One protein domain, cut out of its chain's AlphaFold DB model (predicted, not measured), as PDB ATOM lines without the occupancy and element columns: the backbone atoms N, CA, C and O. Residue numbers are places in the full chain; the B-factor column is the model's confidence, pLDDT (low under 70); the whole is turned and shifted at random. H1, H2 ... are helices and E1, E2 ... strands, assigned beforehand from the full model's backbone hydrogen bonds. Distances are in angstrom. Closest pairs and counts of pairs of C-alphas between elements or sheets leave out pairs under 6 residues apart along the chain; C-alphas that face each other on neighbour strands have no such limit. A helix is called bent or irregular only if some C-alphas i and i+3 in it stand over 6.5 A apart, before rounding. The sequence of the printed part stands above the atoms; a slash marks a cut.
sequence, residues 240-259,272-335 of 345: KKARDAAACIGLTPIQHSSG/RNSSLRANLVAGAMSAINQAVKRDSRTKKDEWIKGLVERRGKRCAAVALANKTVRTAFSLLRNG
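Overview. This is residues 240 to 259 and 272 to 335 of the 345 residues of the protein "Transposase IS116" of Alteromonas mediterranea (strain DSM 17117 / CIP 110805 / LMG 28347 / Deep ecotype) (UniProt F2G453). A long helix, H3, folds back on itself as a narrow V of two arms, H3a and H3b, and a second helix, H2, crosses both arms. Short H1 packs on H3b, and residues 254 to 259, mostly E1, stick out free. The printed part has 84 residues, mostly helix, with H1, E1, H2 and H3 in that order and E1 pairing with no named strand. It is only just compact, close to loose, with a radius of gyration of the C-alphas of 13.8 A and spans of 40 by 36 by 25 A.

Arrangement. H3, residues 299 to 334, was assigned as one helix by its hydrogen bonds but is bent: C-alphas 310 and 313 are 9.4 A apart. Its arms H3a, residues 299 to 310, and H3b, residues 313 to 334, touch at a shallow tilt of 29 degrees, opposite ways; their closest C-alphas, of Val 308 and Ala 316, are 5.7 A apart. H2, residues 274 to 291, touches H3b with residues 280 to 288 alone, closest at the C-alphas of Ala 284 and Ala 317, 4.9 A, only just about perpendicular at 71 degrees. H2 touches H3a with residues 288 to 291 alone, closest at the C-alphas of Ala 291 and Asp 301, 6.1 A, about perpendicular at 83 degrees. H1, residues 242 to 248, touches H3b at a steep tilt of 57 degrees, opposite ways; the closest C-alphas, of Ala 242 and Arg 326, are 4.7 A apart. H1 is apart from H2. Every O i to N i+4 pair is within hydrogen-bond range in H1, H2, H3a and H3b.

Along the chain. H3b measures 31.0 A, H2 25.6 A, H3a 16.6 A and H1 10.0 A; E1, residues 253 to 258, measures 16.0 A. C-alpha 242 opens H1 at (40.175, 27.459, 221.717), and C-alpha 334 ends H3b at (50.780, 25.210, 217.113).

Size, cuts and confidence. The C-alphas farthest apart, of Gly 259 and Arg 294, are 44.6 A apart. Residues 260 to 271 are not printed, a gap of 30.6 A between C-alphas 259 and 272. Of the links printed whole, none is long. No printed residue is under 70 in pLDDT.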
ATOM      1  N   LYS A 240      43.467  32.162 225.554       86.25
ATOM      2  CA  LYS A 240      44.242  31.062 226.152       86.25
ATOM      3  C   LYS A 240      43.724  29.703 225.692       86.25
ATOM      4  O   LYS A 240      44.522  28.781 225.517       86.25
ATOM      5  N   LYS A 241      42.407  29.568 225.494       91.25
ATOM      6  CA  LYS A 241      41.752  28.319 225.090       91.25
ATOM      7  C   LYS A 241      40.953  28.516 223.804       91.25
ATOM      8  O   LYS A 241      40.263  29.511 223.620       91.25
ATOM      9  N   ALA A 242      40.945  27.486 222.962       91.94
ATOM     10  CA  ALA A 242      40.175  27.459 221.717       91.94
ATOM     11  C   ALA A 242      38.655  27.648 221.930       91.94
ATOM     12  O   ALA A 242      37.942  28.130 221.052       91.94
ATOM     13  N   ARG A 243      38.148  27.259 223.111       91.38
ATOM     14  CA  ARG A 243      36.741  27.442 223.497       91.38
ATOM     15  C   ARG A 243      36.388  28.919 223.690       91.38
ATOM     16  O   ARG A 243      35.293  29.313 223.307       91.38
ATOM     17  N   ASP A 244      37.324  29.719 224.198       89.69
ATOM     18  CA  ASP A 244      37.131  31.156 224.418       89.69
ATOM     19  C   ASP A 244      37.013  31.885 223.072       89.69
ATOM     20  O   ASP A 244      36.148  32.741 222.896       89.69
ATOM     21  N   ALA A 245      37.811  31.470 222.080       91.06
ATOM     22  CA  ALA A 245      37.715  31.974 220.710       91.06
ATOM     23  C   ALA A 245      36.346  31.659 220.077       91.06
ATOM     24  O   ALA A 245      35.694  32.540 219.516       91.06
ATOM     25  N   ALA A 246      35.867  30.416 220.212       91.56
ATOM     26  CA  ALA A 246      34.549  30.019 219.709       91.56
ATOM     27  C   ALA A 246      33.399  30.765 220.410       91.56
ATOM     28  O   ALA A 246      32.421  31.139 219.757       91.56
ATOM     29  N   ALA A 247      33.531  31.023 221.714       88.88
ATOM     30  CA  ALA A 247      32.575  31.826 222.467       88.88
ATOM     31  C   ALA A 247      32.573  33.293 222.014       88.88
ATOM     32  O   ALA A 247      31.504  33.854 221.782       88.88
ATOM     33  N   CYS A 248      33.747  33.892 221.786       87.88
ATOM     34  CA  CYS A 248      33.885  35.270 221.299       87.88
ATOM     35  C   CYS A 248      33.251  35.482 219.908       87.88
ATOM     36  O   CYS A 248      32.628  36.514 219.647       87.88
ATOM     37  N   ILE A 249      33.350  34.479 219.027       90.19
ATOM     38  CA  ILE A 249      32.693  34.469 217.705       90.19
ATOM     39  C   ILE A 249      31.172  34.209 217.820       90.19
ATOM     40  O   ILE A 249      30.426  34.424 216.866       90.19
ATOM     41  N   GLY A 250      30.674  33.798 218.990       89.88
ATOM     42  CA  GLY A 250      29.245  33.578 219.230       89.88
ATOM     43  C   GLY A 250      28.737  32.222 218.739       89.88
ATOM     44  O   GLY A 250      27.598  32.122 218.278       89.88
ATOM     45  N   LEU A 251      29.586  31.191 218.805       91.12
ATOM     46  CA  LEU A 251      29.277  29.809 218.408       91.12
ATOM     47  C   LEU A 251      29.047  28.880 219.609       91.12
ATOM     48  O   LEU A 251      29.029  27.659 219.454       91.12
ATOM     49  N   THR A 252      28.906  29.429 220.814       87.88
ATOM     50  CA  THR A 252      28.590  28.677 222.034       87.88
ATOM     51  C   THR A 252      27.186  29.025 222.535       87.88
ATOM     52  O   THR A 252      26.806  30.200 222.497       87.88
ATOM     53  N   PRO A 253      26.414  28.036 223.018       84.56
ATOM     54  CA  PRO A 253      25.168  28.291 223.735       84.56
ATOM     55  C   PRO A 253      25.390  29.167 224.971       84.56
ATOM     56  O   PRO A 253      26.428  29.063 225.629       84.56
ATOM     57  N   ILE A 254      24.404  29.994 225.310       84.12
ATOM     58  CA  ILE A 254      24.339  30.681 226.601       84.12
ATOM     59  C   ILE A 254      24.136  29.621 227.685       84.12
ATOM     60  O   ILE A 254      23.275  28.751 227.555       84.12
ATOM     61  N   GLN A 255      24.926  29.694 228.751       84.31
ATOM     62  CA  GLN A 255      24.795  28.814 229.904       84.31
ATOM     63  C   GLN A 255      24.056  29.536 231.033       84.31
ATOM     64  O   GLN A 255      24.493  30.591 231.485       84.31
ATOM     65  N   HIS A 256      22.971  28.931 231.515       81.56
ATOM     66  CA  HIS A 256      22.313  29.292 232.765       81.56
ATOM     67  C   HIS A 256      22.603  28.198 233.784       81.56
ATOM     68  O   HIS A 256      22.205  27.046 233.598       81.56
ATOM     69  N   SER A 257      23.319  28.544 234.847       81.31
ATOM     70  CA  SER A 257      23.635  27.611 235.925       81.31
ATOM     71  C   SER A 257      23.242  28.194 237.273       81.31
ATOM     72  O   SER A 257      23.760  29.239 237.656       81.31
ATOM     73  N   SER A 258      22.342  27.511 237.980       80.62
ATOM     74  CA  SER A 258      21.933  27.824 239.353       80.62
ATOM     75  C   SER A 258      21.759  26.522 240.140       80.62
ATOM     76  O   SER A 258      21.362  25.499 239.579       80.62
ATOM     77  N   GLY A 259      22.121  26.531 241.429       79.25
ATOM     78  CA  GLY A 259      21.944  25.377 242.326       79.25
ATOM     79  C   GLY A 259      22.550  24.060 241.813       79.25
ATOM     80  O   GLY A 259      21.916  23.017 241.920       79.25
ATOM     81  N   ARG A 272      31.305  39.888 218.574       73.50
ATOM     82  CA  ARG A 272      32.247  40.879 218.031       73.50
ATOM     83  C   ARG A 272      32.264  40.934 216.504       73.50
ATOM     84  O   ARG A 272      32.531  41.987 215.941       73.50
ATOM     85  N   ASN A 273      31.996  39.812 215.835       84.00
ATOM     86  CA  ASN A 273      31.994  39.717 214.377       84.00
ATOM     87  C   ASN A 273      30.840  38.829 213.874       84.00
ATOM     88  O   ASN A 273      30.959  37.604 213.779       84.00
ATOM     89  N   SER A 274      29.703  39.457 213.568       87.81
ATOM     90  CA  SER A 274      28.492  38.776 213.090       87.81
ATOM     91  C   SER A 274      28.680  38.144 211.708       87.81
ATOM     92  O   SER A 274      28.206  37.029 211.481       87.81
ATOM     93  N   SER A 275      29.414  38.813 210.811       89.00
ATOM     94  CA  SER A 275      29.718  38.320 209.463       89.00
ATOM     95  C   SER A 275      30.566  37.051 209.493       89.00
ATOM     96  O   SER A 275      30.252  36.097 208.787       89.00
ATOM     97  N   LEU A 276      31.588  36.986 210.352       92.81
ATOM     98  CA  LEU A 276      32.406  35.783 210.522       92.81
ATOM     99  C   LEU A 276      31.559  34.597 210.986       92.81
ATOM    100  O   LEU A 276      31.643  33.517 210.404       92.81
ATOM    101  N   ARG A 277      30.696  34.796 211.991       94.12
ATOM    102  CA  ARG A 277      29.787  33.738 212.448       94.12
ATOM    103  C   ARG A 277      28.884  33.248 211.317       94.12
ATOM    104  O   ARG A 277      28.763  32.041 211.126       94.12
ATOM    105  N   ALA A 278      28.262  34.168 210.579       93.88
ATOM    106  CA  ALA A 278      27.377  33.825 209.470       93.88
ATOM    107  C   ALA A 278      28.113  33.011 208.392       93.88
ATOM    108  O   ALA A 278      27.630  31.950 207.999       93.88
ATOM    109  N   ASN A 279      29.314  33.441 207.992       95.31
ATOM    110  CA  ASN A 279      30.115  32.750 206.982       95.31
ATOM    111  C   ASN A 279      30.561  31.352 207.444       95.31
ATOM    112  O   ASN A 279      30.533  30.403 206.659       95.31
ATOM    113  N   LEU A 280      30.926  31.188 208.721       97.00
ATOM    114  CA  LEU A 280      31.290  29.881 209.282       97.00
ATOM    115  C   LEU A 280      30.097  28.926 209.327       97.00
ATOM    116  O   LEU A 280      30.238  27.763 208.963       97.00
ATOM    117  N   VAL A 281      28.920  29.409 209.732       96.75
ATOM    118  CA  VAL A 281      27.694  28.595 209.753       96.75
ATOM    119  C   VAL A 281      27.254  28.230 208.333       96.75
ATOM    120  O   VAL A 281      26.861  27.089 208.101       96.75
ATOM    121  N   ALA A 282      27.365  29.148 207.368       97.06
ATOM    122  CA  ALA A 282      27.080  28.868 205.961       97.06
ATOM    123  C   ALA A 282      28.046  27.819 205.379       97.06
ATOM    124  O   ALA A 282      27.614  26.855 204.747       97.06
ATOM    125  N   GLY A 283      29.344  27.955 205.662       97.56
ATOM    126  CA  GLY A 283      30.360  26.975 205.278       97.56
ATOM    127  C   GLY A 283      30.111  25.596 205.896       97.56
ATOM    128  O   GLY A 283      30.125  24.584 205.195       97.56
ATOM    129  N   ALA A 284      29.778  25.555 207.188       98.00
ATOM    130  CA  ALA A 284      29.396  24.330 207.882       98.00
ATOM    131  C   ALA A 284      28.129  23.690 207.291       98.00
ATOM    132  O   ALA A 284      28.084  22.477 207.108       98.00
ATOM    133  N   MET A 285      27.116  24.488 206.939       98.06
ATOM    134  CA  MET A 285      25.902  24.001 206.277       98.06
ATOM    135  C   MET A 285      26.212  23.369 204.915       98.06
ATOM    136  O   MET A 285      25.671  22.312 204.594       98.06
ATOM    137  N   SER A 286      27.108  23.981 204.134       97.06
ATOM    138  CA  SER A 286      27.572  23.416 202.861       97.06
ATOM    139  C   SER A 286      28.241  22.052 203.065       97.06
ATOM    140  O   SER A 286      27.853  21.072 202.426       97.06
ATOM    141  N   ALA A 287      29.160  21.952 204.032       96.69
ATOM    142  CA  ALA A 287      29.819  20.691 204.373       96.69
ATOM    143  C   ALA A 287      28.825  19.613 204.829       96.69
ATOM    144  O   ALA A 287      28.900  18.476 204.373       96.69
ATOM    145  N   ILE A 288      27.851  19.974 205.670       97.44
ATOM    146  CA  ILE A 288      26.803  19.060 206.140       97.44
ATOM    147  C   ILE A 288      25.958  18.550 204.978       97.44
ATOM    148  O   ILE A 288      25.713  17.352 204.887       97.44
ATOM    149  N   ASN A 289      25.529  19.435 204.077       96.50
ATOM    150  CA  ASN A 289      24.712  19.050 202.928       96.50
ATOM    151  C   ASN A 289      25.420  18.064 201.996       96.50
ATOM    152  O   ASN A 289      24.739  17.270 201.354       96.50
ATOM    153  N   GLN A 290      26.752  18.096 201.934       94.81
ATOM    154  CA  GLN A 290      27.539  17.098 201.213       94.81
ATOM    155  C   GLN A 290      27.732  15.822 202.036       94.81
ATOM    156  O   GLN A 290      27.531  14.729 201.520       94.81
ATOM    157  N   ALA A 291      28.066  15.942 203.323       93.50
ATOM    158  CA  ALA A 291      28.315  14.801 204.204       93.50
ATOM    159  C   ALA A 291      27.101  13.866 204.334       93.50
ATOM    160  O   ALA A 291      27.273  12.654 204.389       93.50
ATOM    161  N   VAL A 292      25.877  14.404 204.338       94.62
ATOM    162  CA  VAL A 292      24.648  13.589 204.421       94.62
ATOM    163  C   VAL A 292      24.294  12.864 203.118       94.62
ATOM    164  O   VAL A 292      23.449  11.982 203.147       94.62
ATOM    165  N   LYS A 293      24.907  13.232 201.984       94.50
ATOM    166  CA  LYS A 293      24.637  12.633 200.663       94.50
ATOM    167  C   LYS A 293      25.600  11.508 200.285       94.50
ATOM    168  O   LYS A 293      25.400  10.874 199.258       94.50
ATOM    169  N   ARG A 294      26.669  11.312 201.055       92.81
ATOM    170  CA  ARG A 294      27.733  10.347 200.753       92.81
ATOM    171  C   ARG A 294      28.006   9.448 201.941       92.81
ATOM    172  O   ARG A 294      27.693   9.815 203.074       92.81
ATOM    173  N   ASP A 295      28.685   8.336 201.709       93.12
ATOM    174  CA  ASP A 295      29.177   7.491 202.794       93.12
ATOM    175  C   ASP A 295      30.208   8.211 203.664       93.12
ATOM    176  O   ASP A 295      30.923   9.133 203.236       93.12
ATOM    177  N   SER A 296      30.214   7.825 204.940       93.19
ATOM    178  CA  SER A 296      31.119   8.396 205.930       93.19
ATOM    179  C   SER A 296      32.536   7.944 205.600       93.19
ATOM    180  O   SER A 296      32.778   6.759 205.435       93.19
ATOM    181  N   ARG A 297      33.472   8.890 205.486       91.62
ATOM    182  CA  ARG A 297      34.895   8.586 205.236       91.62
ATOM    183  C   ARG A 297      35.762   8.874 206.454       91.62
ATOM    184  O   ARG A 297      36.867   8.361 206.584       91.62
ATOM    185  N   THR A 298      35.268   9.740 207.331       93.75
ATOM    186  CA  THR A 298      35.964  10.192 208.531       93.75
ATOM    187  C   THR A 298      35.069  10.016 209.747       93.75
ATOM    188  O   THR A 298      33.843  10.109 209.640       93.75
ATOM    189  N   LYS A 299      35.669   9.902 210.935       94.00
ATOM    190  CA  LYS A 299      34.920   9.959 212.206       94.00
ATOM    191  C   LYS A 299      34.114  11.252 212.348       94.00
ATOM    192  O   LYS A 299      33.088  11.308 213.028       94.00
ATOM    193  N   LYS A 300      34.572  12.336 211.711       93.75
ATOM    194  CA  LYS A 300      33.844  13.606 211.690       93.75
ATOM    195  C   LYS A 300      32.574  13.521 210.836       93.75
ATOM    196  O   LYS A 300      31.580  14.118 211.236       93.75
ATOM    197  N   ASP A 301      32.580  12.773 209.732       94.75
ATOM    198  CA  ASP A 301      31.378  12.531 208.923       94.75
ATOM    199  C   ASP A 301      30.315  11.770 209.729       94.75
ATOM    200  O   ASP A 301      29.158  12.188 209.751       94.75
ATOM    201  N   GLU A 302      30.704  10.714 210.453       95.62
ATOM    202  CA  GLU A 302      29.792   9.970 211.339       95.62
ATOM    203  C   GLU A 302      29.210  10.866 212.433       95.62
ATOM    204  O   GLU A 302      27.997  10.897 212.656       95.62
ATOM    205  N   TRP A 303      30.065  11.670 213.072       96.38
ATOM    206  CA  TRP A 303      29.630  12.641 214.068       96.38
ATOM    207  C   TRP A 303      28.640  13.663 213.489       96.38
ATOM    208  O   TRP A 303      27.640  13.974 214.141       96.38
ATOM    209  N   ILE A 304      28.887  14.170 212.272       96.44
ATOM    210  CA  ILE A 304      27.975  15.086 211.574       96.44
ATOM    211  C   ILE A 304      26.631  14.401 211.324       96.44
ATOM    212  O   ILE A 304      25.602  14.967 211.692       96.44
ATOM    213  N   LYS A 305      26.623  13.201 210.732       96.75
ATOM    214  CA  LYS A 305      25.389  12.473 210.398       96.75
ATOM    215  C   LYS A 305      24.550  12.183 211.638       96.75
ATOM    216  O   LYS A 305      23.390  12.581 211.678       96.75
ATOM    217  N   GLY A 306      25.159  11.630 212.687       97.19
ATOM    218  CA  GLY A 306      24.447  11.363 213.938       97.19
ATOM    219  C   GLY A 306      23.930  12.641 214.610       97.19
ATOM    220  O   GLY A 306      22.878  12.641 215.245       97.19
ATOM    221  N   LEU A 307      24.630  13.773 214.473       96.31
ATOM    222  CA  LEU A 307      24.134  15.045 215.001       96.31
ATOM    223  C   LEU A 307      22.963  15.604 214.183       96.31
ATOM    224  O   LEU A 307      22.033  16.165 214.764       96.31
ATOM    225  N   VAL A 308      23.001  15.456 212.855       97.56
ATOM    226  CA  VAL A 308      21.895  15.835 211.966       97.56
ATOM    227  C   VAL A 308      20.654  15.012 212.284       97.56
ATOM    228  O   VAL A 308      19.585  15.599 212.413       97.56
ATOM    229  N   GLU A 309      20.800  13.704 212.474       97.19
ATOM    230  CA  GLU A 309      19.707  12.804 212.845       97.19
ATOM    231  C   GLU A 309      19.059  13.218 214.174       97.19
ATOM    232  O   GLU A 309      17.847  13.386 214.257       97.19
ATOM    233  N   ARG A 310      19.867  13.505 215.203       96.69
ATOM    234  CA  ARG A 310      19.341  13.859 216.531       96.69
ATOM    235  C   ARG A 310      18.783  15.278 216.646       96.69
ATOM    236  O   ARG A 310      17.953  15.530 217.515       96.69
ATOM    237  N   ARG A 311      19.330  16.256 215.911       94.69
ATOM    238  CA  ARG A 311      19.113  17.700 216.187       94.69
ATOM    239  C   ARG A 311      18.844  18.558 214.950       94.69
ATOM    240  O   ARG A 311      18.648  19.769 215.085       94.69
ATOM    241  N   GLY A 312      18.858  17.967 213.760       96.38
ATOM    242  CA  GLY A 312      18.675  18.657 212.489       96.38
ATOM    243  C   GLY A 312      19.909  19.424 211.998       96.38
ATOM    244  O   GLY A 312      20.838  19.761 212.741       96.38
ATOM    245  N   LYS A 313      19.898  19.760 210.701       97.00
ATOM    246  CA  LYS A 313      21.034  20.378 209.989       97.00
ATOM    247  C   LYS A 313      21.485  21.718 210.571       97.00
ATOM    248  O   LYS A 313      22.679  21.991 210.624       97.00
ATOM    249  N   ARG A 314      20.551  22.564 211.021       94.69
ATOM    250  CA  ARG A 314      20.871  23.908 211.544       94.69
ATOM    251  C   ARG A 314      21.675  23.836 212.844       94.69
ATOM    252  O   ARG A 314      22.697  24.508 212.961       94.69
ATOM    253  N   CYS A 315      21.263  22.983 213.782       93.38
ATOM    254  CA  CYS A 315      22.009  22.744 215.021       93.38
ATOM    255  C   CYS A 315      23.382  22.128 214.728       93.38
ATOM    256  O   CYS A 315      24.388  22.568 215.286       93.38
ATOM    257  N   ALA A 316      23.431  21.157 213.809       96.19
ATOM    258  CA  ALA A 316      24.682  20.546 213.384       96.19
ATOM    259  C   ALA A 316      25.650  21.568 212.758       96.19
ATOM    260  O   ALA A 316      26.841  21.530 213.057       96.19
ATOM    261  N   ALA A 317      25.156  22.529 211.968       97.00
ATOM    262  CA  ALA A 317      25.983  23.568 211.348       97.00
ATOM    263  C   ALA A 317      26.638  24.488 212.382       97.00
ATOM    264  O   ALA A 317      27.828  24.781 212.284       97.00
ATOM    265  N   VAL A 318      25.896  24.894 213.417       95.50
ATOM    266  CA  VAL A 318      26.453  25.687 214.524       95.50
ATOM    267  C   VAL A 318      27.516  24.890 215.286       95.50
ATOM    268  O   VAL A 318      28.589  25.416 215.584       95.50
ATOM    269  N   ALA A 319      27.254  23.612 215.567       95.56
ATOM    270  CA  ALA A 319      28.205  22.746 216.260       95.56
ATOM    271  C   ALA A 319      29.479  22.494 215.435       95.56
ATOM    272  O   ALA A 319      30.583  22.526 215.983       95.56
ATOM    273  N   LEU A 320      29.346  22.273 214.124       97.38
ATOM    274  CA  LEU A 320      30.482  22.110 213.222       97.38
ATOM    275  C   LEU A 320      31.292  23.406 213.142       97.38
ATOM    276  O   LEU A 320      32.498  23.354 213.346       97.38
ATOM    277  N   ALA A 321      30.648  24.566 212.982       97.19
ATOM    278  CA  ALA A 321      31.330  25.861 213.007       97.19
ATOM    279  C   ALA A 321      32.099  26.098 214.325       97.19
ATOM    280  O   ALA A 321      33.236  26.572 214.300       97.19
ATOM    281  N   ASN A 322      31.530  25.719 215.480       95.75
ATOM    282  CA  ASN A 322      32.235  25.753 216.768       95.75
ATOM    283  C   ASN A 322      33.507  24.889 216.737       95.75
ATOM    284  O   ASN A 322      34.582  25.340 217.140       95.75
ATOM    285  N   LYS A 323      33.393  23.655 216.227       96.50
ATOM    286  CA  LYS A 323      34.528  22.735 216.087       96.50
ATOM    287  C   LYS A 323      35.579  23.296 215.126       96.50
ATOM    288  O   LYS A 323      36.755  23.280 215.471       96.50
ATOM    289  N   THR A 324      35.159  23.875 214.002       97.44
ATOM    290  CA  THR A 324      36.014  24.540 213.010       97.44
ATOM    291  C   THR A 324      36.845  25.655 213.631       97.44
ATOM    292  O   THR A 324      38.058  25.658 213.452       97.44
ATOM    293  N   VAL A 325      36.245  26.559 214.416       96.88
ATOM    294  CA  VAL A 325      37.002  27.617 215.114       96.88
ATOM    295  C   VAL A 325      38.030  27.020 216.065       96.88
ATOM    296  O   VAL A 325      39.169  27.479 216.117       96.88
ATOM    297  N   ARG A 326      37.646  25.983 216.815       96.25
ATOM    298  CA  ARG A 326      38.549  25.356 217.782       96.25
ATOM    299  C   ARG A 326      39.731  24.669 217.103       96.25
ATOM    300  O   ARG A 326      40.854  24.791 217.584       96.25
ATOM    301  N   THR A 327      39.475  23.977 215.995       96.62
ATOM    302  CA  THR A 327      40.509  23.369 215.157       96.62
ATOM    303  C   THR A 327      41.410  24.448 214.566       96.62
ATOM    304  O   THR A 327      42.612  24.398 214.793       96.62
ATOM    305  N   ALA A 328      40.847  25.468 213.914       97.19
ATOM    306  CA  ALA A 328      41.597  26.579 213.327       97.19
ATOM    307  C   ALA A 328      42.511  27.274 214.346       97.19
ATOM    308  O   ALA A 328      43.685  27.501 214.066       97.19
ATOM    309  N   PHE A 329      42.001  27.547 215.552       96.31
ATOM    310  CA  PHE A 329      42.791  28.113 216.643       96.31
ATOM    311  C   PHE A 329      43.994  27.228 216.998       96.31
ATOM    312  O   PHE A 329      45.100  27.733 217.160       96.31
ATOM    313  N   SER A 330      43.792  25.911 217.100       95.06
ATOM    314  CA  SER A 330      44.870  24.968 217.414       95.06
ATOM    315  C   SER A 330      45.912  24.877 216.299       95.06
ATOM    316  O   SER A 330      47.103  24.855 216.600       95.06
ATOM    317  N   LEU A 331      45.485  24.842 215.032       95.69
ATOM    318  CA  LEU A 331      46.396  24.775 213.884       95.69
ATOM    319  C   LEU A 331      47.285  26.018 213.818       95.69
ATOM    320  O   LEU A 331      48.501  25.894 213.722       95.69
ATOM    321  N   LEU A 332      46.679  27.205 213.939       94.44
ATOM    322  CA  LEU A 332      47.392  28.483 213.885       94.44
ATOM    323  C   LEU A 332      48.343  28.667 215.068       94.44
ATOM    324  O   LEU A 332      49.459  29.137 214.882       94.44
ATOM    325  N   ARG A 333      47.922  28.285 216.280       91.50
ATOM    326  CA  ARG A 333      48.752  28.432 217.481       91.50
ATOM    327  C   ARG A 333      49.947  27.482 217.492       91.50
ATOM    328  O   ARG A 333      51.012  27.872 217.955       91.50
ATOM    329  N   ASN A 334      49.755  26.249 217.028       91.88
ATOM    330  CA  ASN A 334      50.780  25.210 217.113       91.88
ATOM    331  C   ASN A 334      51.598  25.068 215.820       91.88
ATOM    332  O   ASN A 334      52.508  24.250 215.786       91.88
ATOM    333  N   GLY A 335      51.249  25.788 214.748       91.12
ATOM    334  CA  GLY A 335      51.892  25.633 213.438       91.12
ATOM    335  C   GLY A 335      51.742  24.222 212.858       91.12
ATOM    336  O   GLY A 335      52.651  23.726 212.205       91.12
TER     337      GLY A 335